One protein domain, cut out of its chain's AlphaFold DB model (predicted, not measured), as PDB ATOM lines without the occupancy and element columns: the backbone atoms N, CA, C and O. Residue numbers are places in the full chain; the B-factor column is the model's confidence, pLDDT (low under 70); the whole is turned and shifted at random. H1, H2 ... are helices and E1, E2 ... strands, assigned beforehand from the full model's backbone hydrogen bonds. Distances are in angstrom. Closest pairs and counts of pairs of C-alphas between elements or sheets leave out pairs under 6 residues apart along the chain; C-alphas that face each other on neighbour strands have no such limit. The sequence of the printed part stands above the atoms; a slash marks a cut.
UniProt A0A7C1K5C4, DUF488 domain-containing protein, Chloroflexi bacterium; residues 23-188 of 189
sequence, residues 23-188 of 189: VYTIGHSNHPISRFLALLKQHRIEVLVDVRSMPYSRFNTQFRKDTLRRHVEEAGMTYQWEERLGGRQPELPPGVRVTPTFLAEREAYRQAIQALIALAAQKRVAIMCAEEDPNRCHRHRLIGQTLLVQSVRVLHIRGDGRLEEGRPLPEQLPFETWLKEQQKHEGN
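What this domain is: This is residues 23 to 188 of the 189 residues of the protein "DUF488 domain-containing protein" of Chloroflexi bacterium (UniProt A0A7C1K5C4). A strongly twisted sheet of six strands is the middle of three layers, with H1 and H2 over one face and H4 and H5 over the other. H3 packs on H5, while H6 lies away from the sheet at one end of the longest axis; residues 91 to 96, in the link from E3 to H3, stick out as a loop, and residues 183 to 188, of which 183 to 186 belong to H6, stick out as well. The printed part has 166 residues, with six named helices and six named strands in the order E1 H1 E2 H2 E3 H3 H4 E4 H5 E5 E6 H6. The sheet runs E3 E2 E4 E1 E5 E6 and is mixed; the class is mixed, helices and strands. The whole is compact, with a radius of gyration of the C-alphas of 16.3 A, and spans 50 by 41 by 27 A.

How they stand to each other: E1, residues 23 to 27, is the parallel neighbour of E4, residues 125 to 129, with N 26 and O 127 at 2.9 A, and of E5, residues 153 to 157, with N 25 and O 155 at 2.8 A. H1, residues 33 to 42, is on the sheet at a height of 9.5 A, over E1 and along it at 20 degrees on the local plane. E2, residues 47 to 50, is the parallel neighbour of E4, with N 128 and O 49 at 2.8 A, and of E3, residues 78 to 81, with N 50 and O 80 at 2.8 A. H2, residues 65 to 74, is on the same face as H1, over E3 at a height of 8.6 A; the closest C-alphas of H2 and E3 are those of Arg 69 and Tyr 79, 5.5 A apart. E2, H2, E3 is a strand-helix-strand unit, two parallel neighbour strands with a helix between them along the chain, and its crossover is right-handed. H3, residues 100 to 104, is not on the sheet but touches H5, residues 138 to 149, where the C-alphas of Pro 100 and Leu 142 are the closest at 5.1 A. H4, residues 107 to 122, is on the opposite face from H1, over E4 at a height of 11.2 A. H5 is on the same face as H4 at a height of 9.1 A, over E1 and only just over E4, on which 3 of its C-alphas fall. Three split units, each with another strand between its two strands in the sheet, also have right-handed crossovers: E1, H1, E2; E3, H3 H4, E4; and E4, H5, E5. E6, residues 163 to 165, forms a hairpin with E5, antiparallel, with N 156 and O 164 at 2.7 A. H6, residues 175 to 186, is not on the sheet and touches no helix. Every O i to N i+4 pair is within hydrogen-bond range in H1, H2 and H3; the counts are 11 of 12 in H4, 6 of 8 in H5 and 7 of 8 in H6.

Where its parts are: E1 begins at C-alpha 23, (204.536, 232.587, 335.440), and is 13.8 A long. H1 and H2 are 14.2 A each. H4 is the longest helix, 23.3 A from C-alpha 107 at (205.446, 232.986, 356.097) to C-alpha 122. E4 measures 13.5 A, H5 15.6 A and E5 13.0 A. H6 measures 17.0 A and ends at C-alpha 186, (182.091, 253.434, 334.589).

The domain as a whole: The two C-alphas farthest apart are those of Arg 58 and Gly 187, 52.7 A. The printed part has no cut. The links E2 to H2, of 14 residues, and E3 to H3, of 18 residues, are long. The mean pLDDT of the printed part is 86.3; residue 90 and residues 95 to 97, 133 to 136 and 184 to 188 are under 70.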
ATOM      1  N   VAL A  23     204.627 233.967 334.960       97.75
ATOM      2  CA  VAL A  23     204.536 232.587 335.440       97.75
ATOM      3  C   VAL A  23     203.507 231.839 334.601       97.75
ATOM      4  O   VAL A  23     202.356 232.259 334.465       97.75
ATOM      5  N   TYR A  24     203.920 230.708 334.038       97.88
ATOM      6  CA  TYR A  24     203.014 229.802 333.348       97.88
ATOM      7  C   TYR A  24     202.378 228.852 334.361       97.88
ATOM      8  O   TYR A  24     202.947 228.561 335.412       97.88
ATOM      9  N   THR A  25     201.203 228.325 334.051       96.50
ATOM     10  CA  THR A  25     200.596 227.258 334.852       96.50
ATOM     11  C   THR A  25     200.114 226.145 333.943       96.50
ATOM     12  O   THR A  25     199.666 226.431 332.834       96.50
ATOM     13  N   ILE A  26     200.114 224.910 334.426       95.31
ATOM     14  CA  ILE A  26     199.590 223.769 333.681       95.31
ATOM     15  C   ILE A  26     198.895 222.774 334.612       95.31
ATOM     16  O   ILE A  26     199.221 222.644 335.797       95.31
ATOM     17  N   GLY A  27     197.902 222.077 334.071       92.44
ATOM     18  CA  GLY A  27     197.238 220.950 334.714       92.44
ATOM     19  C   GLY A  27     197.650 219.657 334.066       92.44
ATOM     20  O   GLY A  27     197.581 219.553 332.844       92.44
ATOM     21  N   HIS A  28     198.058 218.664 334.851       87.50
ATOM     22  CA  HIS A  28     198.395 217.378 334.253       87.50
ATOM     23  C   HIS A  28     197.160 216.580 333.818       87.50
ATOM     24  O   HIS A  28     197.238 215.814 332.859       87.50
ATOM     25  N   SER A  29     196.013 216.774 334.484       85.69
ATOM     26  CA  SER A  29     194.771 216.055 334.193       85.69
ATOM     27  C   SER A  29     195.016 214.536 334.130       85.69
ATOM     28  O   SER A  29     195.695 213.971 334.992       85.69
ATOM     29  N   ASN A  30     194.513 213.880 333.090       83.88
ATOM     30  CA  ASN A  30     194.817 212.515 332.676       83.88
ATOM     31  C   ASN A  30     195.657 212.474 331.383       83.88
ATOM     32  O   ASN A  30     195.595 211.490 330.645       83.88
ATOM     33  N   HIS A  31     196.420 213.531 331.070       87.50
ATOM     34  CA  HIS A  31     197.217 213.550 329.847       87.50
ATOM     35  C   HIS A  31     198.236 212.396 329.824       87.50
ATOM     36  O   HIS A  31     198.882 212.103 330.838       87.50
ATOM     37  N   PRO A  32     198.464 211.772 328.655       93.19
ATOM     38  CA  PRO A  32     199.672 210.992 328.441       93.19
ATOM     39  C   PRO A  32     200.904 211.865 328.705       93.19
ATOM     40  O   PRO A  32     200.916 213.047 328.346       93.19
ATOM     41  N   ILE A  33     201.957 211.287 329.290       95.06
ATOM     42  CA  ILE A  33     203.171 212.046 329.630       95.06
ATOM     43  C   ILE A  33     203.784 212.734 328.401       95.06
ATOM     44  O   ILE A  33     204.203 213.884 328.484       95.06
ATOM     45  N   SER A  34     203.743 212.090 327.233       96.12
ATOM     46  CA  SER A  34     204.228 212.656 325.970       96.12
ATOM     47  C   SER A  34     203.485 213.933 325.570       96.12
ATOM     48  O   SER A  34     204.119 214.922 325.209       96.12
ATOM     49  N   ARG A  35     202.149 213.953 325.692       95.81
ATOM     50  CA  ARG A  35     201.332 215.147 325.425       95.81
ATOM     51  C   ARG A  35     201.650 216.254 326.422       95.81
ATOM     52  O   ARG A  35     201.804 217.401 326.019       95.81
ATOM     53  N   PHE A  36     201.777 215.906 327.700       96.56
ATOM     54  CA  PHE A  36     202.118 216.860 328.749       96.56
ATOM     55  C   PHE A  36     203.474 217.541 328.489       96.56
ATOM     56  O   PHE A  36     203.566 218.767 328.488       96.56
ATOM     57  N   LEU A  37     204.513 216.763 328.174       97.81
ATOM     58  CA  LEU A  37     205.832 217.299 327.828       97.81
ATOM     59  C   LEU A  37     205.804 218.111 326.526       97.81
ATOM     60  O   LEU A  37     206.487 219.128 326.432       97.81
ATOM     61  N   ALA A  38     205.008 217.705 325.532       97.69
ATOM     62  CA  ALA A  38     204.851 218.461 324.290       97.69
ATOM     63  C   ALA A  38     204.256 219.857 324.538       97.69
ATOM     64  O   ALA A  38     204.742 220.826 323.961       97.69
ATOM     65  N   LEU A  39     203.271 219.978 325.436       97.94
ATOM     66  CA  LEU A  39     202.700 221.269 325.836       97.94
ATOM     67  C   LEU A  39     203.749 222.173 326.502       97.94
ATOM     68  O   LEU A  39     203.851 223.353 326.167       97.94
ATOM     69  N   LEU A  40     204.570 221.623 327.401       98.25
ATOM     70  CA  LEU A  40     205.662 222.373 328.031       98.25
ATOM     71  C   LEU A  40     206.706 222.839 327.005       98.25
ATOM     72  O   LEU A  40     207.111 224.003 327.018       98.25
ATOM     73  N   LYS A  41     207.098 221.958 326.077       98.00
ATOM     74  CA  LYS A  41     208.061 222.268 325.011       98.00
ATOM     75  C   LYS A  41     207.533 223.315 324.036       98.00
ATOM     76  O   LYS A  41     208.271 224.235 323.690       98.00
ATOM     77  N   GLN A  42     206.263 223.224 323.641       97.94
ATOM     78  CA  GLN A  42     205.600 224.208 322.777       97.94
ATOM     79  C   GLN A  42     205.744 225.629 323.340       97.94
ATOM     80  O   GLN A  42     206.019 226.569 322.597       97.94
ATOM     81  N   HIS A  43     205.628 225.773 324.662       97.94
ATOM     82  CA  HIS A  43     205.755 227.052 325.366       97.94
ATOM     83  C   HIS A  43     207.160 227.328 325.905       97.94
ATOM     84  O   HIS A  43     207.348 228.294 326.651       97.94
ATOM     85  N   ARG A  44     208.156 226.525 325.508       97.94
ATOM     86  CA  ARG A  44     209.570 226.660 325.888       97.94
ATOM     87  C   ARG A  44     209.754 226.784 327.400       97.94
ATOM     88  O   ARG A  44     210.472 227.665 327.865       97.94
ATOM     89  N   ILE A  45     209.023 225.984 328.169       98.50
ATOM     90  CA  ILE A  45     209.200 225.944 329.619       98.50
ATOM     91  C   ILE A  45     210.582 225.364 329.919       98.50
ATOM     92  O   ILE A  45     210.963 224.349 329.352       98.50
ATOM     93  N   GLU A  46     211.329 226.037 330.790       98.62
ATOM     94  CA  GLU A  46     212.661 225.622 331.244       98.62
ATOM     95  C   GLU A  46     212.588 224.914 332.598       98.62
ATOM     96  O   GLU A  46     213.336 223.972 332.847       98.62
ATOM     97  N   VAL A  47     211.688 225.369 333.478       98.69
ATOM     98  CA  VAL A  47     211.528 224.821 334.829       98.69
ATOM     99  C   VAL A  47     210.064 224.503 335.095       98.69
ATOM    100  O   VAL A  47     209.197 225.374 334.991       98.69
ATOM    101  N   LEU A  48     209.798 223.258 335.473       98.44
ATOM    102  CA  LEU A  48     208.507 222.816 335.975       98.44
ATOM    103  C   LEU A  48     208.555 222.763 337.504       98.44
ATOM    104  O   LEU A  48     209.313 221.980 338.075       98.44
ATOM    105  N   VAL A  49     207.723 223.572 338.153       97.88
ATOM    106  CA  VAL A  49     207.553 223.580 339.606       97.88
ATOM    107  C   VAL A  49     206.272 222.826 339.949       97.88
ATOM    108  O   VAL A  49     205.163 223.291 339.687       97.88
ATOM    109  N   ASP A  50     206.409 221.644 340.527       95.38
ATOM    110  CA  ASP A  50     205.290 220.894 341.082       95.38
ATOM    111  C   ASP A  50     204.893 221.492 342.434       95.38
ATOM    112  O   ASP A  50     205.664 221.432 343.390       95.38
ATOM    113  N   VAL A  51     203.694 222.071 342.511       92.62
ATOM    114  CA  VAL A  51     203.173 222.705 343.734       92.62
ATOM    115  C   VAL A  51     202.197 221.802 344.488       92.62
ATOM    116  O   VAL A  51     201.553 222.223 345.445       92.62
ATOM    117  N   ARG A  52     202.033 220.541 344.070       90.56
ATOM    118  CA  ARG A  52     201.125 219.609 344.746       90.56
ATOM    119  C   ARG A  52     201.682 219.272 346.130       90.56
ATOM    120  O   ARG A  52     202.789 218.745 346.231       90.56
ATOM    121  N   SER A  53     200.872 219.450 347.178       83.69
ATOM    122  CA  SER A  53     201.225 219.014 348.543       83.69
ATOM    123  C   SER A  53     201.506 217.509 348.614       83.69
ATOM    124  O   SER A  53     202.317 217.053 349.406       83.69
ATOM    125  N   MET A  54     200.820 216.717 347.783       81.69
ATOM    126  CA  MET A  54     201.042 215.275 347.671       81.69
ATOM    127  C   MET A  54     201.114 214.863 346.200       81.69
ATOM    128  O   MET A  54     200.083 214.588 345.582       81.69
ATOM    129  N   PRO A  55     202.320 214.794 345.618       80.12
ATOM    130  CA  PRO A  55     202.538 214.409 344.225       80.12
ATOM    131  C   PRO A  55     202.499 212.880 344.041       80.12
ATOM    132  O   PRO A  55     203.395 212.268 343.453       80.12
ATOM    133  N   TYR A  56     201.449 212.249 344.568       76.94
ATOM    134  CA  TYR A  56     201.199 210.816 344.480       76.94
ATOM    135  C   TYR A  56     199.820 210.555 343.878       76.94
ATOM    136  O   TYR A  56     198.822 211.156 344.265       76.94
ATOM    137  N   SER A  57     199.759 209.609 342.944       73.25
ATOM    138  CA  SER A  57     198.504 209.100 342.404       73.25
ATOM    139  C   SER A  57     198.611 207.602 342.131       73.25
ATOM    140  O   SER A  57     199.654 207.098 341.693       73.25
ATOM    141  N   ARG A  58     197.516 206.883 342.404       72.38
ATOM    142  CA  ARG A  58     197.349 205.470 342.028       72.38
ATOM    143  C   ARG A  58     196.970 205.311 340.556       72.38
ATOM    144  O   ARG A  58     197.400 204.345 339.946       72.38
ATOM    145  N   PHE A  59     196.207 206.256 340.009       75.62
ATOM    146  CA  PHE A  59     195.672 206.192 338.645       75.62
ATOM    147  C   PHE A  59     196.596 206.859 337.622       75.62
ATOM    148  O   PHE A  59     196.779 206.346 336.529       75.62
ATOM    149  N   ASN A  60     197.228 207.967 338.010       80.25
ATOM    150  CA  ASN A  60     198.125 208.745 337.158       80.25
ATOM    151  C   ASN A  60     199.580 208.528 337.593       80.25
ATOM    152  O   ASN A  60     200.237 209.437 338.110       80.25
ATOM    153  N   THR A  61     200.063 207.292 337.465       86.69
ATOM    154  CA  THR A  61     201.390 206.882 337.955       86.69
ATOM    155  C   THR A  61     202.534 207.626 337.265       86.69
ATOM    156  O   THR A  61     203.542 207.904 337.913       86.69
ATOM    157  N   GLN A  62     202.346 208.047 336.010       87.12
ATOM    158  CA  GLN A  62     203.289 208.875 335.253       87.12
ATOM    159  C   GLN A  62     203.516 210.265 335.871       87.12
ATOM    160  O   GLN A  62     204.549 210.883 335.635       87.12
ATOM    161  N   PHE A  63     202.576 210.744 336.694       89.31
ATOM    162  CA  PHE A  63     202.680 212.016 337.412       89.31
ATOM    163  C   PHE A  63     203.089 211.849 338.879       89.31
ATOM    164  O   PHE A  63     202.983 212.802 339.654       89.31
ATOM    165  N   ARG A  64     203.563 210.666 339.293       92.19
ATOM    166  CA  ARG A  64     204.257 210.518 340.581       92.19
ATOM    167  C   ARG A  64     205.559 211.305 340.543       92.19
ATOM    168  O   ARG A  64     206.276 211.210 339.553       92.19
ATOM    169  N   LYS A  65     205.876 212.012 341.629       91.69
ATOM    170  CA  LYS A  65     207.048 212.900 341.756       91.69
ATOM    171  C   LYS A  65     208.312 212.383 341.061       91.69
ATOM    172  O   LYS A  65     208.816 213.045 340.164       91.69
ATOM    173  N   ASP A  66     208.792 211.193 341.418       92.81
ATOM    174  CA  ASP A  66     210.068 210.680 340.891       92.81
ATOM    175  C   ASP A  66     209.983 210.253 339.423       92.81
ATOM    176  O   ASP A  66     210.941 210.396 338.671       92.81
ATOM    177  N   THR A  67     208.822 209.750 338.992       93.62
ATOM    178  CA  THR A  67     208.600 209.376 337.586       93.62
ATOM    179  C   THR A  67     208.503 210.618 336.709       93.62
ATOM    180  O   THR A  67     209.144 210.693 335.666       93.62
ATOM    181  N   LEU A  68     207.760 211.621 337.175       95.19
ATOM    182  CA  LEU A  68     207.625 212.901 336.504       95.19
ATOM    183  C   LEU A  68     208.964 213.637 336.421       95.19
ATOM    184  O   LEU A  68     209.295 214.139 335.352       95.19
ATOM    185  N   ARG A  69     209.739 213.661 337.513       97.00
ATOM    186  CA  ARG A  69     211.090 214.233 337.542       97.00
ATOM    187  C   ARG A  69     211.938 213.676 336.401       97.00
ATOM    188  O   ARG A  69     212.412 214.461 335.587       97.00
ATOM    189  N   ARG A  70     212.056 212.345 336.302       97.44
ATOM    190  CA  ARG A  70     212.840 211.695 335.238       97.44
ATOM    191  C   ARG A  70     212.376 212.126 333.853       97.44
ATOM    192  O   ARG A  70     213.185 212.587 333.065       97.44
ATOM    193  N   HIS A  71     211.075 212.062 333.581       97.31
ATOM    194  CA  HIS A  71     210.531 212.441 332.277       97.31
ATOM    195  C   HIS A  71     210.768 213.913 331.907       97.31
ATOM    196  O   HIS A  71     210.960 214.232 330.736       97.31
ATOM    197  N   VAL A  72     210.728 214.817 332.887       97.62
ATOM    198  CA  VAL A  72     210.979 216.252 332.690       97.62
ATOM    199  C   VAL A  72     212.466 216.509 332.435       97.62
ATOM    200  O   VAL A  72     212.800 217.223 331.490       97.62
ATOM    201  N   GLU A  73     213.343 215.874 333.213       97.44
ATOM    202  CA  GLU A  73     214.802 215.978 333.078       97.44
ATOM    203  C   GLU A  73     215.296 215.355 331.758       97.44
ATOM    204  O   GLU A  73     216.038 215.997 331.017       97.44
ATOM    205  N   GLU A  74     214.796 214.173 331.378       97.88
ATOM    206  CA  GLU A  74     215.030 213.532 330.068       97.88
ATOM    207  C   GLU A  74     214.562 214.410 328.898       97.88
ATOM    208  O   GLU A  74     215.116 214.368 327.799       97.88
ATOM    209  N   ALA A  75     213.535 215.230 329.120       97.12
ATOM    210  CA  ALA A  75     213.022 216.166 328.134       97.12
ATOM    211  C   ALA A  75     213.812 217.488 328.061       97.12
ATOM    212  O   ALA A  75     213.440 218.341 327.248       97.12
ATOM    213  N   GLY A  76     214.876 217.640 328.859       97.62
ATOM    214  CA  GLY A  76     215.763 218.805 328.881       97.62
ATOM    215  C   GLY A  76     215.267 219.966 329.745       97.62
ATOM    216  O   GLY A  76     215.673 221.104 329.520       97.62
ATOM    217  N   MET A  77     214.366 219.710 330.697       98.38
ATOM    218  CA  MET A  77     213.801 220.715 331.601       98.38
ATOM    219  C   MET A  77     214.176 220.412 333.053       98.38
ATOM    220  O   MET A  77     214.363 219.261 333.436       98.38
ATOM    221  N   THR A  78     214.217 221.439 333.896       98.44
ATOM    222  CA  THR A  78     214.444 221.260 335.334       98.44
ATOM    223  C   THR A  78     213.133 220.956 336.046       98.44
ATOM    224  O   THR A  78     212.139 221.662 335.867       98.44
ATOM    225  N   TYR A  79     213.140 219.948 336.916       98.25
ATOM    226  CA  TYR A  79     212.035 219.660 337.822       98.25
ATOM    227  C   TYR A  79     212.327 220.184 339.234       98.25
ATOM    228  O   TYR A  79     213.361 219.864 339.822       98.25
ATOM    229  N   GLN A  80     211.396 220.941 339.811       97.06
ATOM    230  CA  GLN A  80     211.424 221.348 341.217       97.06
ATOM    231  C   GLN A  80     210.102 220.990 341.892       97.06
ATOM    232  O   GLN A  80     209.044 221.052 341.273       97.06
ATOM    233  N   TRP A  81     210.156 220.618 343.168       95.56
ATOM    234  CA  TRP A  81     208.964 220.390 343.981       95.56
ATOM    235  C   TRP A  81     208.922 221.433 345.090       95.56
ATOM    236  O   TRP A  81     209.901 221.578 345.819       95.56
ATOM    237  N   GLU A  82     207.806 222.145 345.194       93.94
ATOM    238  CA  GLU A  82     207.599 223.227 346.150       93.94
ATOM    239  C   GLU A  82     206.281 223.003 346.897       93.94
ATOM    240  O   GLU A  82     205.223 223.523 346.541       93.94
ATOM    241  N   GLU A  83     206.339 222.172 347.937       89.75
ATOM    242  CA  GLU A  83     205.159 221.773 348.709       89.75
ATOM    243  C   GLU A  83     204.522 222.930 349.490       89.75
ATOM    244  O   GLU A  83     203.322 222.893 349.764       89.75
ATOM    245  N   ARG A  84     205.291 223.986 349.802       89.69
ATOM    246  CA  ARG A  84     204.808 225.149 350.569       89.69
ATOM    247  C   ARG A  84     203.755 225.958 349.812       89.69
ATOM    248  O   ARG A  84     203.015 226.716 350.432       89.69
ATOM    249  N   LEU A  85     203.672 225.789 348.491       88.75
ATOM    250  CA  LEU A  85     202.649 226.400 347.638       88.75
ATOM    251  C   LEU A  85     201.387 225.532 347.494       88.75
ATOM    252  O   LEU A  85     200.417 225.945 346.855       88.75
ATOM    253  N   GLY A  86     201.376 224.337 348.082       82.12
ATOM    254  CA  GLY A  86     200.276 223.398 347.954       82.12
ATOM    255  C   GLY A  86     199.034 223.788 348.754       82.12
ATOM    256  O   GLY A  86     199.093 224.197 349.913       82.12
ATOM    257  N   GLY A  87     197.863 223.600 348.142       72.62
ATOM    258  CA  GLY A  87     196.576 223.948 348.755       72.62
ATOM    259  C   GLY A  87     196.118 223.029 349.897       72.62
ATOM    260  O   GLY A  87     195.159 223.358 350.590       72.62
ATOM    261  N   ARG A  88     196.762 221.871 350.102       72.44
ATOM    262  CA  ARG A  88     196.421 220.924 351.175       72.44
ATOM    263  C   ARG A  88     197.462 220.973 352.290       72.44
ATOM    264  O   ARG A  88     198.654 220.929 352.008       72.44
ATOM    265  N   GLN A  89     196.981 220.999 353.529       72.81
ATOM    266  CA  GLN A  89     197.784 221.039 354.752       72.81
ATOM    267  C   GLN A  89     197.577 219.716 355.509       72.81
ATOM    268  O   GLN A  89     196.567 219.567 356.199       72.81
ATOM    269  N   PRO A  90     198.420 218.691 355.272       68.06
ATOM    270  CA  PRO A  90     198.251 217.367 355.872       68.06
ATOM    271  C   PRO A  90     198.440 217.356 357.394       68.06
ATOM    272  O   PRO A  90     197.992 216.415 358.042       68.06
ATOM    273  N   GLU A  91     199.074 218.382 357.959       73.69
ATOM    274  CA  GLU A  91     199.231 218.573 359.399       73.69
ATOM    275  C   GLU A  91     197.933 218.998 360.101       73.69
ATOM    276  O   GLU A  91     197.827 218.875 361.321       73.69
ATOM    277  N   LEU A  92     196.947 219.508 359.355       72.50
ATOM    278  CA  LEU A  92     195.674 219.931 359.928       72.50
ATOM    279  C   LEU A  92     194.710 218.746 360.081       72.50
ATOM    280  O   LEU A  92     194.687 217.849 359.231       72.50
ATOM    281  N   PRO A  93     193.858 218.754 361.126       74.88
ATOM    282  CA  PRO A  93     192.843 217.727 361.310       74.88
ATOM    283  C   PRO A  93     191.932 217.560 360.080       74.88
ATOM    284  O   PRO A  93     191.604 218.546 359.406       74.88
ATOM    285  N   PRO A  94     191.457 216.332 359.796       70.38
ATOM    286  CA  PRO A  94     190.473 216.101 358.746       70.38
ATOM    287  C   PRO A  94     189.239 216.999 358.919       70.38
ATOM    288  O   PRO A  94     188.695 217.118 360.012       70.38
ATOM    289  N   GLY A  95     188.782 217.622 357.830       65.69
ATOM    290  CA  GLY A  95     187.589 218.479 357.829       65.69
ATOM    291  C   GLY A  95     187.854 219.967 358.075       65.69
ATOM    292  O   GLY A  95     186.961 220.777 357.821       65.69
ATOM    293  N   VAL A  96     189.070 220.356 358.472       69.38
ATOM    294  CA  VAL A  96     189.452 221.773 358.529       69.38
ATOM    295  C   VAL A  96     189.495 222.341 357.111       69.38
ATOM    296  O   VAL A  96     190.276 221.907 356.260       69.38
ATOM    297  N   ARG A  97     188.629 223.323 356.842       65.69
ATOM    298  CA  ARG A  97     188.619 224.048 355.570       65.69
ATOM    299  C   ARG A  97     189.697 225.117 355.597       65.69
ATOM    300  O   ARG A  97     189.564 226.127 356.276       65.69
ATOM    301  N   VAL A  98     190.743 224.891 354.819       71.38
ATOM    302  CA  VAL A  98     191.797 225.875 354.611       71.38
ATOM    303  C   VAL A  98     191.353 226.852 353.530       71.38
ATOM    304  O   VAL A  98     191.013 226.441 352.418       71.38
ATOM    305  N   THR A  99     191.328 228.142 353.855       75.25
ATOM    306  CA  THR A  99     191.021 229.191 352.881       75.25
ATOM    307  C   THR A  99     192.296 229.643 352.166       75.25
ATOM    308  O   THR A  99     193.385 229.577 352.746       75.25
ATOM    309  N   PRO A 100     192.198 230.134 350.918       76.12
ATOM    310  CA  PRO A 100     193.332 230.757 350.246       76.12
ATOM    311  C   PRO A 100     193.965 231.888 351.071       76.12
ATOM    312  O   PRO A 100     195.184 231.952 351.176       76.12
ATOM    313  N   THR A 101     193.145 232.714 351.727       76.38
ATOM    314  CA  THR A 101     193.601 233.811 352.593       76.38
ATOM    315  C   THR A 101     194.486 233.312 353.732       76.38
ATOM    316  O   THR A 101     195.592 233.811 353.908       76.38
ATOM    317  N   PHE A 102     194.059 232.259 354.438       79.25
ATOM    318  CA  PHE A 102     194.849 231.670 355.521       79.25
ATOM    319  C   PHE A 102     196.222 231.179 355.037       79.25
ATOM    320  O   PHE A 102     197.229 231.365 355.714       79.25
ATOM    321  N   LEU A 103     196.286 230.558 353.854       79.50
ATOM    322  CA  LEU A 103     197.556 230.094 353.287       79.50
ATOM    323  C   LEU A 103     198.454 231.249 352.854       79.50
ATOM    324  O   LEU A 103     199.655 231.203 353.115       79.50
ATOM    325  N   ALA A 104     197.875 232.286 352.249       80.62
ATOM    326  CA  ALA A 104     198.600 233.477 351.817       80.62
ATOM    327  C   ALA A 104     199.271 234.226 352.986       80.62
ATOM    328  O   ALA A 104     200.315 234.857 352.810       80.62
ATOM    329  N   GLU A 105     198.717 234.106 354.194       83.31
ATOM    330  CA  GLU A 105     199.265 234.693 355.418       83.31
ATOM    331  C   GLU A 105     200.406 233.879 356.052       83.31
ATOM    332  O   GLU A 105     201.093 234.379 356.950       83.31
ATOM    333  N   ARG A 106     200.677 232.653 355.588       87.50
ATOM    334  CA  ARG A 106     201.796 231.865 356.114       87.50
ATOM    335  C   ARG A 106     203.128 232.373 355.569       87.50
ATOM    336  O   ARG A 106     203.320 232.524 354.366       87.50
ATOM    337  N   GLU A 107     204.101 232.528 356.461       89.00
ATOM    338  CA  GLU A 107     205.446 232.986 356.097       89.00
ATOM    339  C   GLU A 107     206.136 232.051 355.091       89.00
ATOM    340  O   GLU A 107     206.674 232.502 354.084       89.00
ATOM    341  N   ALA A 108     206.025 230.736 355.299       89.25
ATOM    342  CA  ALA A 108     206.571 229.736 354.380       89.25
ATOM    343  C   ALA A 108     206.003 229.863 352.954       89.25
ATOM    344  O   ALA A 108     206.735 229.691 351.980       89.25
ATOM    345  N   TYR A 109     204.712 230.193 352.832       91.44
ATOM    346  CA  TYR A 109     204.060 230.419 351.546       91.44
ATOM    347  C   TYR A 109     204.573 231.705 350.886       91.44
ATOM    348  O   TYR A 109     204.968 231.679 349.721       91.44
ATOM    349  N   ARG A 110     204.648 232.817 351.632       92.00
ATOM    350  CA  ARG A 110     205.187 234.088 351.116       92.00
ATOM    351  C   ARG A 110     206.611 233.938 350.588       92.00
ATOM    352  O   ARG A 110     206.902 234.407 349.489       92.00
ATOM    353  N   GLN A 111     207.473 233.242 351.325       94.31
ATOM    354  CA  GLN A 111     208.848 232.966 350.899       94.31
ATOM    355  C   GLN A 111     208.893 232.136 349.613       94.31
ATOM    356  O   GLN A 111     209.660 232.452 348.705       94.31
ATOM    357  N   ALA A 112     208.044 231.110 349.502       95.19
ATOM    358  CA  ALA A 112     207.958 230.294 348.296       95.19
ATOM    359  C   ALA A 112     207.443 231.093 347.082       95.19
ATOM    360  O   ALA A 112     207.957 230.919 345.979       95.19
ATOM    361  N   ILE A 113     206.497 232.021 347.275       95.69
ATOM    362  CA  ILE A 113     206.053 232.944 346.219       95.69
ATOM    363  C   ILE A 113     207.202 233.843 345.758       95.69
ATOM    364  O   ILE A 113     207.435 233.954 344.556       95.69
ATOM    365  N   GLN A 114     207.960 234.444 346.679       96.38
ATOM    366  CA  GLN A 114     209.091 235.298 346.296       96.38
ATOM    367  C   GLN A 114     210.183 234.509 345.563       96.38
ATOM    368  O   GLN A 114     210.695 234.970 344.543       96.38
ATOM    369  N   ALA A 115     210.487 233.288 346.013       96.69
ATOM    370  CA  ALA A 115     211.419 232.400 345.323       96.69
ATOM    371  C   ALA A 115     210.930 232.039 343.908       96.69
ATOM    372  O   ALA A 115     211.712 232.071 342.955       96.69
ATOM    373  N   LEU A 116     209.631 231.761 343.744       97.38
ATOM    374  CA  LEU A 116     209.018 231.490 342.444       97.38
ATOM    375  C   LEU A 116     209.124 232.696 341.498       97.38
ATOM    376  O   LEU A 116     209.458 232.522 340.326       97.38
ATOM    377  N   ILE A 117     208.874 233.910 341.993       96.25
ATOM    378  CA  ILE A 117     208.987 235.149 341.209       96.25
ATOM    379  C   ILE A 117     210.439 235.388 340.787       96.25
ATOM    380  O   ILE A 117     210.699 235.638 339.609       96.25
ATOM    381  N   ALA A 118     211.392 235.249 341.712       96.19
ATOM    382  CA  ALA A 118     212.817 235.401 341.425       96.19
ATOM    383  C   ALA A 118     213.313 234.379 340.387       96.19
ATOM    384  O   ALA A 118     214.121 234.711 339.512       96.19
ATOM    385  N   LEU A 119     212.798 233.147 340.439       96.88
ATOM    386  CA  LEU A 119     213.065 232.119 339.438       96.88
ATOM    387  C   LEU A 119     212.442 232.481 338.078       96.88
ATOM    388  O   LEU A 119     213.109 232.378 337.049       96.88
ATOM    389  N   ALA A 120     211.191 232.945 338.057       97.00
ATOM    390  CA  ALA A 120     210.476 233.326 336.837       97.00
ATOM    391  C   ALA A 120     211.045 234.583 336.154       97.00
ATOM    392  O   ALA A 120     210.924 234.738 334.936       97.00
ATOM    393  N   ALA A 121     211.718 235.456 336.907       95.31
ATOM    394  CA  ALA A 121     212.471 236.577 336.349       95.31
ATOM    395  C   ALA A 121     213.643 236.101 335.467       95.31
ATOM    396  O   ALA A 121     213.974 236.731 334.463       95.31
ATOM    397  N   GLN A 122     214.234 234.950 335.792       95.69
ATOM    398  CA  GLN A 122     215.408 234.410 335.100       95.69
ATOM    399  C   GLN A 122     215.046 233.338 334.067       95.69
ATOM    400  O   GLN A 122     215.680 233.248 333.018       95.69
ATOM    401  N   LYS A 123     214.004 232.545 334.333       96.94
ATOM    402  CA  LYS A 123     213.641 231.341 333.574       96.94
ATOM    403  C   LYS A 123     212.182 231.347 333.132       96.94
ATOM    404  O   LYS A 123     211.343 232.039 333.701       96.94
ATOM    405  N   ARG A 124     211.837 230.583 332.095       97.69
ATOM    406  CA  ARG A 124     210.436 230.288 331.747       97.69
ATOM    407  C   ARG A 124     209.908 229.196 332.670       97.69
ATOM    408  O   ARG A 124     210.161 228.015 332.450       97.69
ATOM    409  N   VAL A 125     209.187 229.608 333.708       98.31
ATOM    410  CA  VAL A 125     208.683 228.710 334.754       98.31
ATOM    411  C   VAL A 125     207.219 228.368 334.520       98.31
ATOM    412  O   VAL A 125     206.415 229.268 334.269       98.31
ATOM    413  N   ALA A 126     206.866 227.090 334.664       98.06
ATOM    414  CA  ALA A 126     205.484 226.650 334.803       98.06
ATOM    415  C   ALA A 126     205.242 226.027 336.183       98.06
ATOM    416  O   ALA A 126     205.966 225.114 336.571       98.06
ATOM    417  N   ILE A 127     204.196 226.460 336.890       96.88
ATOM    418  CA  ILE A 127     203.683 225.737 338.063       96.88
ATOM    419  C   ILE A 127     202.674 224.662 337.634       96.88
ATOM    420  O   ILE A 127     201.845 224.884 336.747       96.88
ATOM    421  N   MET A 128     202.725 223.495 338.268       94.25
ATOM    422  CA  MET A 128     201.886 222.335 337.954       94.25
ATOM    423  C   MET A 128     200.907 222.002 339.082       94.25
ATOM    424  O   MET A 128     201.298 221.913 340.241       94.25
ATOM    425  N   CYS A 129     199.676 221.641 338.708       88.06
ATOM    426  CA  CYS A 129     198.742 220.920 339.581       88.06
ATOM    427  C   CYS A 129     198.052 219.740 338.858       88.06
ATOM    428  O   CYS A 129     198.331 219.468 337.688       88.06
ATOM    429  N   ALA A 130     197.160 219.025 339.552       79.81
ATOM    430  CA  ALA A 130     196.423 217.873 339.047       79.81
ATOM    431  C   ALA A 130     195.246 218.224 338.130       79.81
ATOM    432  O   ALA A 130     195.045 217.557 337.118       79.81
ATOM    433  N   GLU A 131     194.474 219.255 338.454       76.69
ATOM    434  CA  GLU A 131     193.259 219.619 337.725       76.69
ATOM    435  C   GLU A 131     193.583 220.229 336.353       76.69
ATOM    436  O   GLU A 131     194.503 221.037 336.238       76.69
ATOM    437  N   GLU A 132     192.820 219.891 335.306       71.88
ATOM    438  CA  GLU A 132     192.934 220.577 334.004       71.88
ATOM    439  C   GLU A 132     192.464 222.028 334.110       71.88
ATOM    440  O   GLU A 132     193.202 222.930 333.724       71.88
ATOM    441  N   ASP A 133     191.284 222.258 334.693       66.44
ATOM    442  CA  ASP A 133     190.657 223.577 334.743       66.44
ATOM    443  C   ASP A 133     191.265 224.439 335.869       66.44
ATOM    444  O   ASP A 133     191.105 224.108 337.052       66.44
ATOM    445  N   PRO A 134     191.947 225.557 335.543       56.50
ATOM    446  CA  PRO A 134     192.498 226.464 336.541       56.50
ATOM    447  C   PRO A 134     191.409 227.019 337.465       56.50
ATOM    448  O   PRO A 134     191.651 227.106 338.665       56.50
ATOM    449  N   ASN A 135     190.192 227.289 336.979       60.25
ATOM    450  CA  ASN A 135     189.121 227.912 337.772       60.25
ATOM    451  C   ASN A 135     188.613 227.026 338.915       60.25
ATOM    452  O   ASN A 135     187.953 227.501 339.847       60.25
ATOM    453  N   ARG A 136     188.941 225.735 338.876       66.69
ATOM    454  CA  ARG A 136     188.579 224.742 339.894       66.69
ATOM    455  C   ARG A 136     189.774 224.292 340.730       66.69
ATOM    456  O   ARG A 136     189.656 223.341 341.495       66.69
ATOM    457  N   CYS A 137     190.909 224.975 340.602       72.19
ATOM    458  CA  CYS A 137     192.186 224.543 341.147       72.19
ATOM    459  C   CYS A 137     192.800 225.584 342.093       72.19
ATOM    460  O   CYS A 137     192.687 226.797 341.886       72.19
ATOM    461  N   HIS A 138     193.542 225.112 343.100       72.56
ATOM    462  CA  HIS A 138     194.312 225.978 343.995       72.56
ATOM    463  C   HIS A 138     195.408 226.766 343.256       72.56
ATOM    464  O   HIS A 138     195.730 227.882 343.658       72.56
ATOM    465  N   ARG A 139     195.929 226.253 342.128       79.75
ATOM    466  CA  ARG A 139     196.935 226.973 341.332       79.75
ATOM    467  C   ARG A 139     196.437 228.333 340.844       79.75
ATOM    468  O   ARG A 139     197.235 229.248 340.721       79.75
ATOM    469  N   HIS A 140     195.141 228.466 340.553       81.06
ATOM    470  CA  HIS A 140     194.545 229.746 340.178       81.06
ATOM    471  C   HIS A 140     194.057 230.475 341.427       81.06
ATOM    472  O   HIS A 140     194.507 231.584 341.668       81.06
ATOM    473  N   ARG A 141     193.214 229.830 342.250       81.81
ATOM    474  CA  ARG A 141     192.501 230.456 343.384       81.81
ATOM    475  C   ARG A 141     193.374 230.887 344.569       81.81
ATOM    476  O   ARG A 141     192.854 231.538 345.467       81.81
ATOM    477  N   LEU A 142     194.637 230.466 344.609       85.12
ATOM    478  CA  LEU A 142     195.604 230.822 345.647       85.12
ATOM    479  C   LEU A 142     196.866 231.409 345.009       85.12
ATOM    480  O   LEU A 142     197.109 232.610 345.108       85.12
ATOM    481  N   ILE A 143     197.637 230.573 344.304       89.56
ATOM    482  CA  ILE A 143     198.947 230.977 343.771       89.56
ATOM    483  C   ILE A 143     198.770 232.045 342.691       89.56
ATOM    484  O   ILE A 143     199.365 233.113 342.780       89.56
ATOM    485  N   GLY A 144     197.910 231.786 341.704       90.12
ATOM    486  CA  GLY A 144     197.623 232.710 340.609       90.12
ATOM    487  C   GLY A 144     197.136 234.067 341.108       90.12
ATOM    488  O   GLY A 144     197.676 235.083 340.688       90.12
ATOM    489  N   GLN A 145     196.193 234.091 342.051       90.25
ATOM    490  CA  GLN A 145     195.704 235.342 342.637       90.25
ATOM    491  C   GLN A 145     196.795 236.102 343.402       90.25
ATOM    492  O   GLN A 145     196.949 237.306 343.206       90.25
ATOM    493  N   THR A 146     197.628 235.403 344.183       91.00
ATOM    494  CA  THR A 146     198.775 236.033 344.867       91.00
ATOM    495  C   THR A 146     199.742 236.672 343.866       91.00
ATOM    496  O   THR A 146     200.172 237.808 344.055       91.00
ATOM    497  N   LEU A 147     200.062 235.963 342.780       92.88
ATOM    498  CA  LEU A 147     200.948 236.453 341.722       92.88
ATOM    499  C   LEU A 147     200.356 237.679 341.009       92.88
ATOM    500  O   LEU A 147     201.052 238.675 340.824       92.88
ATOM    501  N   LEU A 148     199.068 237.638 340.665       91.19
ATOM    502  CA  LEU A 148     198.376 238.732 339.978       91.19
ATOM    503  C   LEU A 148     198.329 240.013 340.823       91.19
ATOM    504  O   LEU A 148     198.597 241.092 340.301       91.19
ATOM    505  N   VAL A 149     198.069 239.903 342.132       88.62
ATOM    506  CA  VAL A 149     198.124 241.049 343.062       88.62
ATOM    507  C   VAL A 149     199.533 241.652 343.130       88.62
ATOM    508  O   VAL A 149     199.681 242.863 343.276       88.62
ATOM    509  N   GLN A 150     200.575 240.838 342.947       89.75
ATOM    510  CA  GLN A 150     201.970 241.286 342.873       89.75
ATOM    511  C   GLN A 150     202.407 241.709 341.460       89.75
ATOM    512  O   GLN A 150     203.601 241.815 341.189       89.75
ATOM    513  N   SER A 151     201.458 241.980 340.555       90.12
ATOM    514  CA  SER A 151     201.716 242.410 339.169       90.12
ATOM    515  C   SER A 151     202.525 241.408 338.330       90.12
ATOM    516  O   SER A 151     203.131 241.768 337.319       90.12
ATOM    517  N   VAL A 152     202.521 240.132 338.723       93.62
ATOM    518  CA  VAL A 152     203.090 239.039 337.934       93.62
ATOM    519  C   VAL A 152     202.037 238.568 336.944       93.62
ATOM    520  O   VAL A 152     200.902 238.252 337.305       93.62
ATOM    521  N   ARG A 153     202.418 238.476 335.673       95.06
ATOM    522  CA  ARG A 153     201.542 237.960 334.626       95.06
ATOM    523  C   ARG A 153     201.388 236.449 334.776       95.06
ATOM    524  O   ARG A 153     202.382 235.728 334.853       95.06
ATOM    525  N   VAL A 154     200.153 235.954 334.748       95.50
ATOM    526  CA  VAL A 154     199.857 234.517 334.833       95.50
ATOM    527  C   VAL A 154     199.283 234.026 333.509       95.50
ATOM    528  O   VAL A 154     198.288 234.563 333.032       95.50
ATOM    529  N   LEU A 155     199.892 232.993 332.918       96.38
ATOM    530  CA  LEU A 155     199.425 232.379 331.670       96.38
ATOM    531  C   LEU A 155     199.139 230.888 331.869       96.38
ATOM    532  O   LEU A 155     200.029 230.088 332.157       96.38
ATOM    533  N   HIS A 156     197.884 230.491 331.698       95.50
ATOM    534  CA  HIS A 156     197.437 229.111 331.802       95.50
ATOM    535  C   HIS A 156     197.647 228.379 330.468       95.50
ATOM    536  O   HIS A 156     197.030 228.723 329.463       95.50
ATOM    537  N   ILE A 157     198.498 227.352 330.460       96.00
ATOM    538  CA  ILE A 157     198.648 226.413 329.345       96.00
ATOM    539  C   ILE A 157     197.474 225.435 329.409       96.00
ATOM    540  O   ILE A 157     197.376 224.637 330.346       96.00
ATOM    541  N   ARG A 158     196.574 225.512 328.427       93.81
ATOM    542  CA  ARG A 158     195.408 224.628 328.311       93.81
ATOM    543  C   ARG A 158     195.769 223.317 327.613       93.81
ATOM    544  O   ARG A 158     196.792 223.227 326.935       93.81
ATOM    545  N   GLY A 159     194.923 222.294 327.761       89.81
ATOM    546  CA  GLY A 159     195.169 220.963 327.182       89.81
ATOM    547  C   GLY A 159     195.273 220.933 325.647       89.81
ATOM    548  O   GLY A 159     195.909 220.037 325.081       89.81
ATOM    549  N   ASP A 160     194.703 221.930 324.965       92.44
ATOM    550  CA  ASP A 160     194.814 222.152 323.516       92.44
ATOM    551  C   ASP A 160     196.123 222.867 323.109       92.44
ATOM    552  O   ASP A 160     196.499 222.837 321.940       92.44
ATOM    553  N   GLY A 161     196.868 223.426 324.066       93.44
ATOM    554  CA  GLY A 161     198.090 224.199 323.849       93.44
ATOM    555  C   GLY A 161     197.879 225.710 323.789       93.44
ATOM    556  O   GLY A 161     198.865 226.442 323.693       93.44
ATOM    557  N   ARG A 162     196.640 226.206 323.881       96.12
ATOM    558  CA  ARG A 162     196.352 227.642 323.957       96.12
ATOM    559  C   ARG A 162     196.830 228.219 325.292       96.12
ATOM    560  O   ARG A 162     196.803 227.546 326.323       96.12
ATOM    561  N   LEU A 163     197.247 229.484 325.261       96.56
ATOM    562  CA  LEU A 163     197.485 230.279 326.463       96.56
ATOM    563  C   LEU A 163     196.217 231.052 326.817       96.56
ATOM    564  O   LEU A 163     195.655 231.759 325.983       96.56
ATOM    565  N   GLU A 164     195.780 230.911 328.057       93.62
ATOM    566  CA  GLU A 164     194.675 231.664 328.637       93.62
ATOM    567  C   GLU A 164     195.221 232.572 329.741       93.62
ATOM    568  O   GLU A 164     195.950 232.121 330.622       93.62
ATOM    569  N   GLU A 165     194.912 233.863 329.674       93.88
ATOM    570  CA  GLU A 165     195.418 234.835 330.639       93.88
ATOM    571  C   GLU A 165     194.672 234.729 331.967       93.88
ATOM    572  O   GLU A 165     193.440 234.748 332.009       93.88
ATOM    573  N   GLY A 166     195.432 234.611 333.055       89.19
ATOM    574  CA  GLY A 166     194.888 234.635 334.401       89.19
ATOM    575  C   GLY A 166     194.337 236.019 334.714       89.19
ATOM    576  O   GLY A 166     194.986 237.029 334.448       89.19
ATOM    577  N   ARG A 167     193.138 236.061 335.292       87.38
ATOM    578  CA  ARG A 167     192.491 237.302 335.719       87.38
ATOM    579  C   ARG A 167     192.332 237.331 337.233       87.38
ATOM    580  O   ARG A 167     192.107 236.270 337.828       87.38
ATOM    581  N   PRO A 168     192.451 238.514 337.856       84.38
ATOM    582  CA  PRO A 168     192.145 238.649 339.264       84.38
ATOM    583  C   PRO A 168     190.688 238.276 339.535       84.38
ATOM    584  O   PRO A 168     189.798 238.629 338.760       84.38
ATOM    585  N   LEU A 169     190.450 237.566 340.630       80.94
ATOM    586  CA  LEU A 169     189.112 237.337 341.153       80.94
ATOM    587  C   LEU A 169     188.696 238.591 341.933       80.94
ATOM    588  O   LEU A 169     189.418 238.963 342.864       80.94
ATOM    589  N   PRO A 170     187.580 239.257 341.577       77.12
ATOM    590  CA  PRO A 170     187.169 240.504 342.221       77.12
ATOM    591  C   PRO A 170     187.096 240.410 343.746       77.12
ATOM    592  O   PRO A 170     187.503 241.337 344.438       77.12
ATOM    593  N   GLU A 171     186.648 239.271 344.274       76.38
ATOM    594  CA  GLU A 171     186.522 239.006 345.707       76.38
ATOM    595  C   GLU A 171     187.862 238.826 346.447       76.38
ATOM    596  O   GLU A 171     187.874 238.760 347.674       76.38
ATOM    597  N   GLN A 172     188.985 238.728 345.726       74.25
ATOM    598  CA  GLN A 172     190.334 238.583 346.294       74.25
ATOM    599  C   GLN A 172     191.228 239.805 346.053       74.25
ATOM    600  O   GLN A 172     192.400 239.802 346.438       74.25
ATOM    601  N   LEU A 173     190.702 240.849 345.410       74.19
ATOM    602  CA  LEU A 173     191.441 242.085 345.193       74.19
ATOM    603  C   LEU A 173     191.555 242.894 346.495       74.19
ATOM    604  O   LEU A 173     190.582 242.993 347.246       74.19
ATOM    605  N   PRO A 174     192.703 243.552 346.749       76.50
ATOM    606  CA  PRO A 174     192.767 244.619 347.741       76.50
ATOM    607  C   PRO A 174     191.724 245.697 347.427       76.50
ATOM    608  O   PRO A 174     191.500 246.004 346.255       76.50
ATOM    609  N   PHE A 175     191.132 246.305 348.461       75.19
ATOM    610  CA  PHE A 175     190.063 247.304 348.311       75.19
ATOM    611  C   PHE A 175     190.420 248.414 347.307       75.19
ATOM    612  O   PHE A 175     189.652 248.702 346.394       75.19
ATOM    613  N   GLU A 176     191.634 248.957 347.407       75.94
ATOM    614  CA  GLU A 176     192.158 249.989 346.502       75.94
ATOM    615  C   GLU A 176     192.225 249.537 345.035       75.94
ATOM    616  O   GLU A 176     191.965 250.310 344.113       75.94
ATOM    617  N   THR A 177     192.589 248.275 344.798       73.38
ATOM    618  CA  THR A 177     192.672 247.703 343.450       73.38
ATOM    619  C   THR A 177     191.281 247.438 342.893       73.38
ATOM    620  O   THR A 177     191.022 247.757 341.736       73.38
ATOM    621  N   TRP A 178     190.375 246.909 343.717       75.31
ATOM    622  CA  TRP A 178     188.977 246.709 343.344       75.31
ATOM    623  C   TRP A 178     188.306 248.032 342.953       75.31
ATOM    624  O   TRP A 178     187.694 248.107 341.890       75.31
ATOM    625  N   LEU A 179     188.490 249.091 343.751       73.62
ATOM    626  CA  LEU A 179     187.902 250.409 343.499       73.62
ATOM    627  C   LEU A 179     188.364 250.993 342.154       73.62
ATOM    628  O   LEU A 179     187.548 251.481 341.373       73.62
ATOM    629  N   LYS A 180     189.660 250.872 341.844       74.19
ATOM    630  CA  LYS A 180     190.226 251.300 340.553       74.19
ATOM    631  C   LYS A 180     189.669 250.510 339.370       74.19
ATOM    632  O   LYS A 180     189.483 251.080 338.299       74.19
ATOM    633  N   GLU A 181     189.418 249.213 339.534       72.44
ATOM    634  CA  GLU A 181     188.827 248.380 338.479       72.44
ATOM    635  C   GLU A 181     187.346 248.722 338.240       72.44
ATOM    636  O   GLU A 181     186.931 248.789 337.085       72.44
ATOM    637  N   GLN A 182     186.565 249.030 339.285       72.94
ATOM    638  CA  GLN A 182     185.171 249.477 339.118       72.94
ATOM    639  C   GLN A 182     185.087 250.821 338.377       72.94
ATOM    640  O   GLN A 182     184.310 250.969 337.437       72.94
ATOM    641  N   GLN A 183     185.965 251.768 338.717       70.25
ATOM    642  CA  GLN A 183     185.999 253.091 338.082       70.25
ATOM    643  C   GLN A 183     186.415 253.049 336.598       70.25
ATOM    644  O   GLN A 183     186.003 253.907 335.820       70.25
ATOM    645  N   LYS A 184     187.189 252.042 336.160       64.19
ATOM    646  CA  LYS A 184     187.508 251.839 334.730       64.19
ATOM    647  C   LYS A 184     186.295 251.412 333.901       64.19
ATOM    648  O   LYS A 184     186.254 251.705 332.708       64.19
ATOM    649  N   HIS A 185     185.339 250.707 334.503       57.31
ATOM    650  CA  HIS A 185     184.136 250.244 333.813       57.31
ATOM    651  C   HIS A 185     183.053 251.328 333.706       57.31
ATOM    652  O   HIS A 185     182.291 251.314 332.743       57.31
ATOM    653  N   GLU A 186     183.028 252.299 334.623       55.56
ATOM    654  CA  GLU A 186     182.091 253.434 334.589       55.56
ATOM    655  C   GLU A 186     182.477 254.522 333.567       55.56
ATOM    656  O   GLU A 186     181.626 255.294 333.144       55.56
ATOM    657  N   GLY A 187     183.736 254.565 333.115       48.66
ATOM    658  CA  GLY A 187     184.222 255.536 332.124       48.66
ATOM    659  C   GLY A 187     183.999 255.162 330.651       48.66
ATOM    660  O   GLY A 187     184.562 255.819 329.779       48.66
ATOM    661  N   ASN A 188     183.245 254.094 330.365       46.75
ATOM    662  CA  ASN A 188     182.990 253.597 329.004       46.75
ATOM    663  C   ASN A 188     181.485 253.496 328.675       46.75
ATOM    664  O   ASN A 188     181.086 252.657 327.864       46.75
TER     665      ASN A 188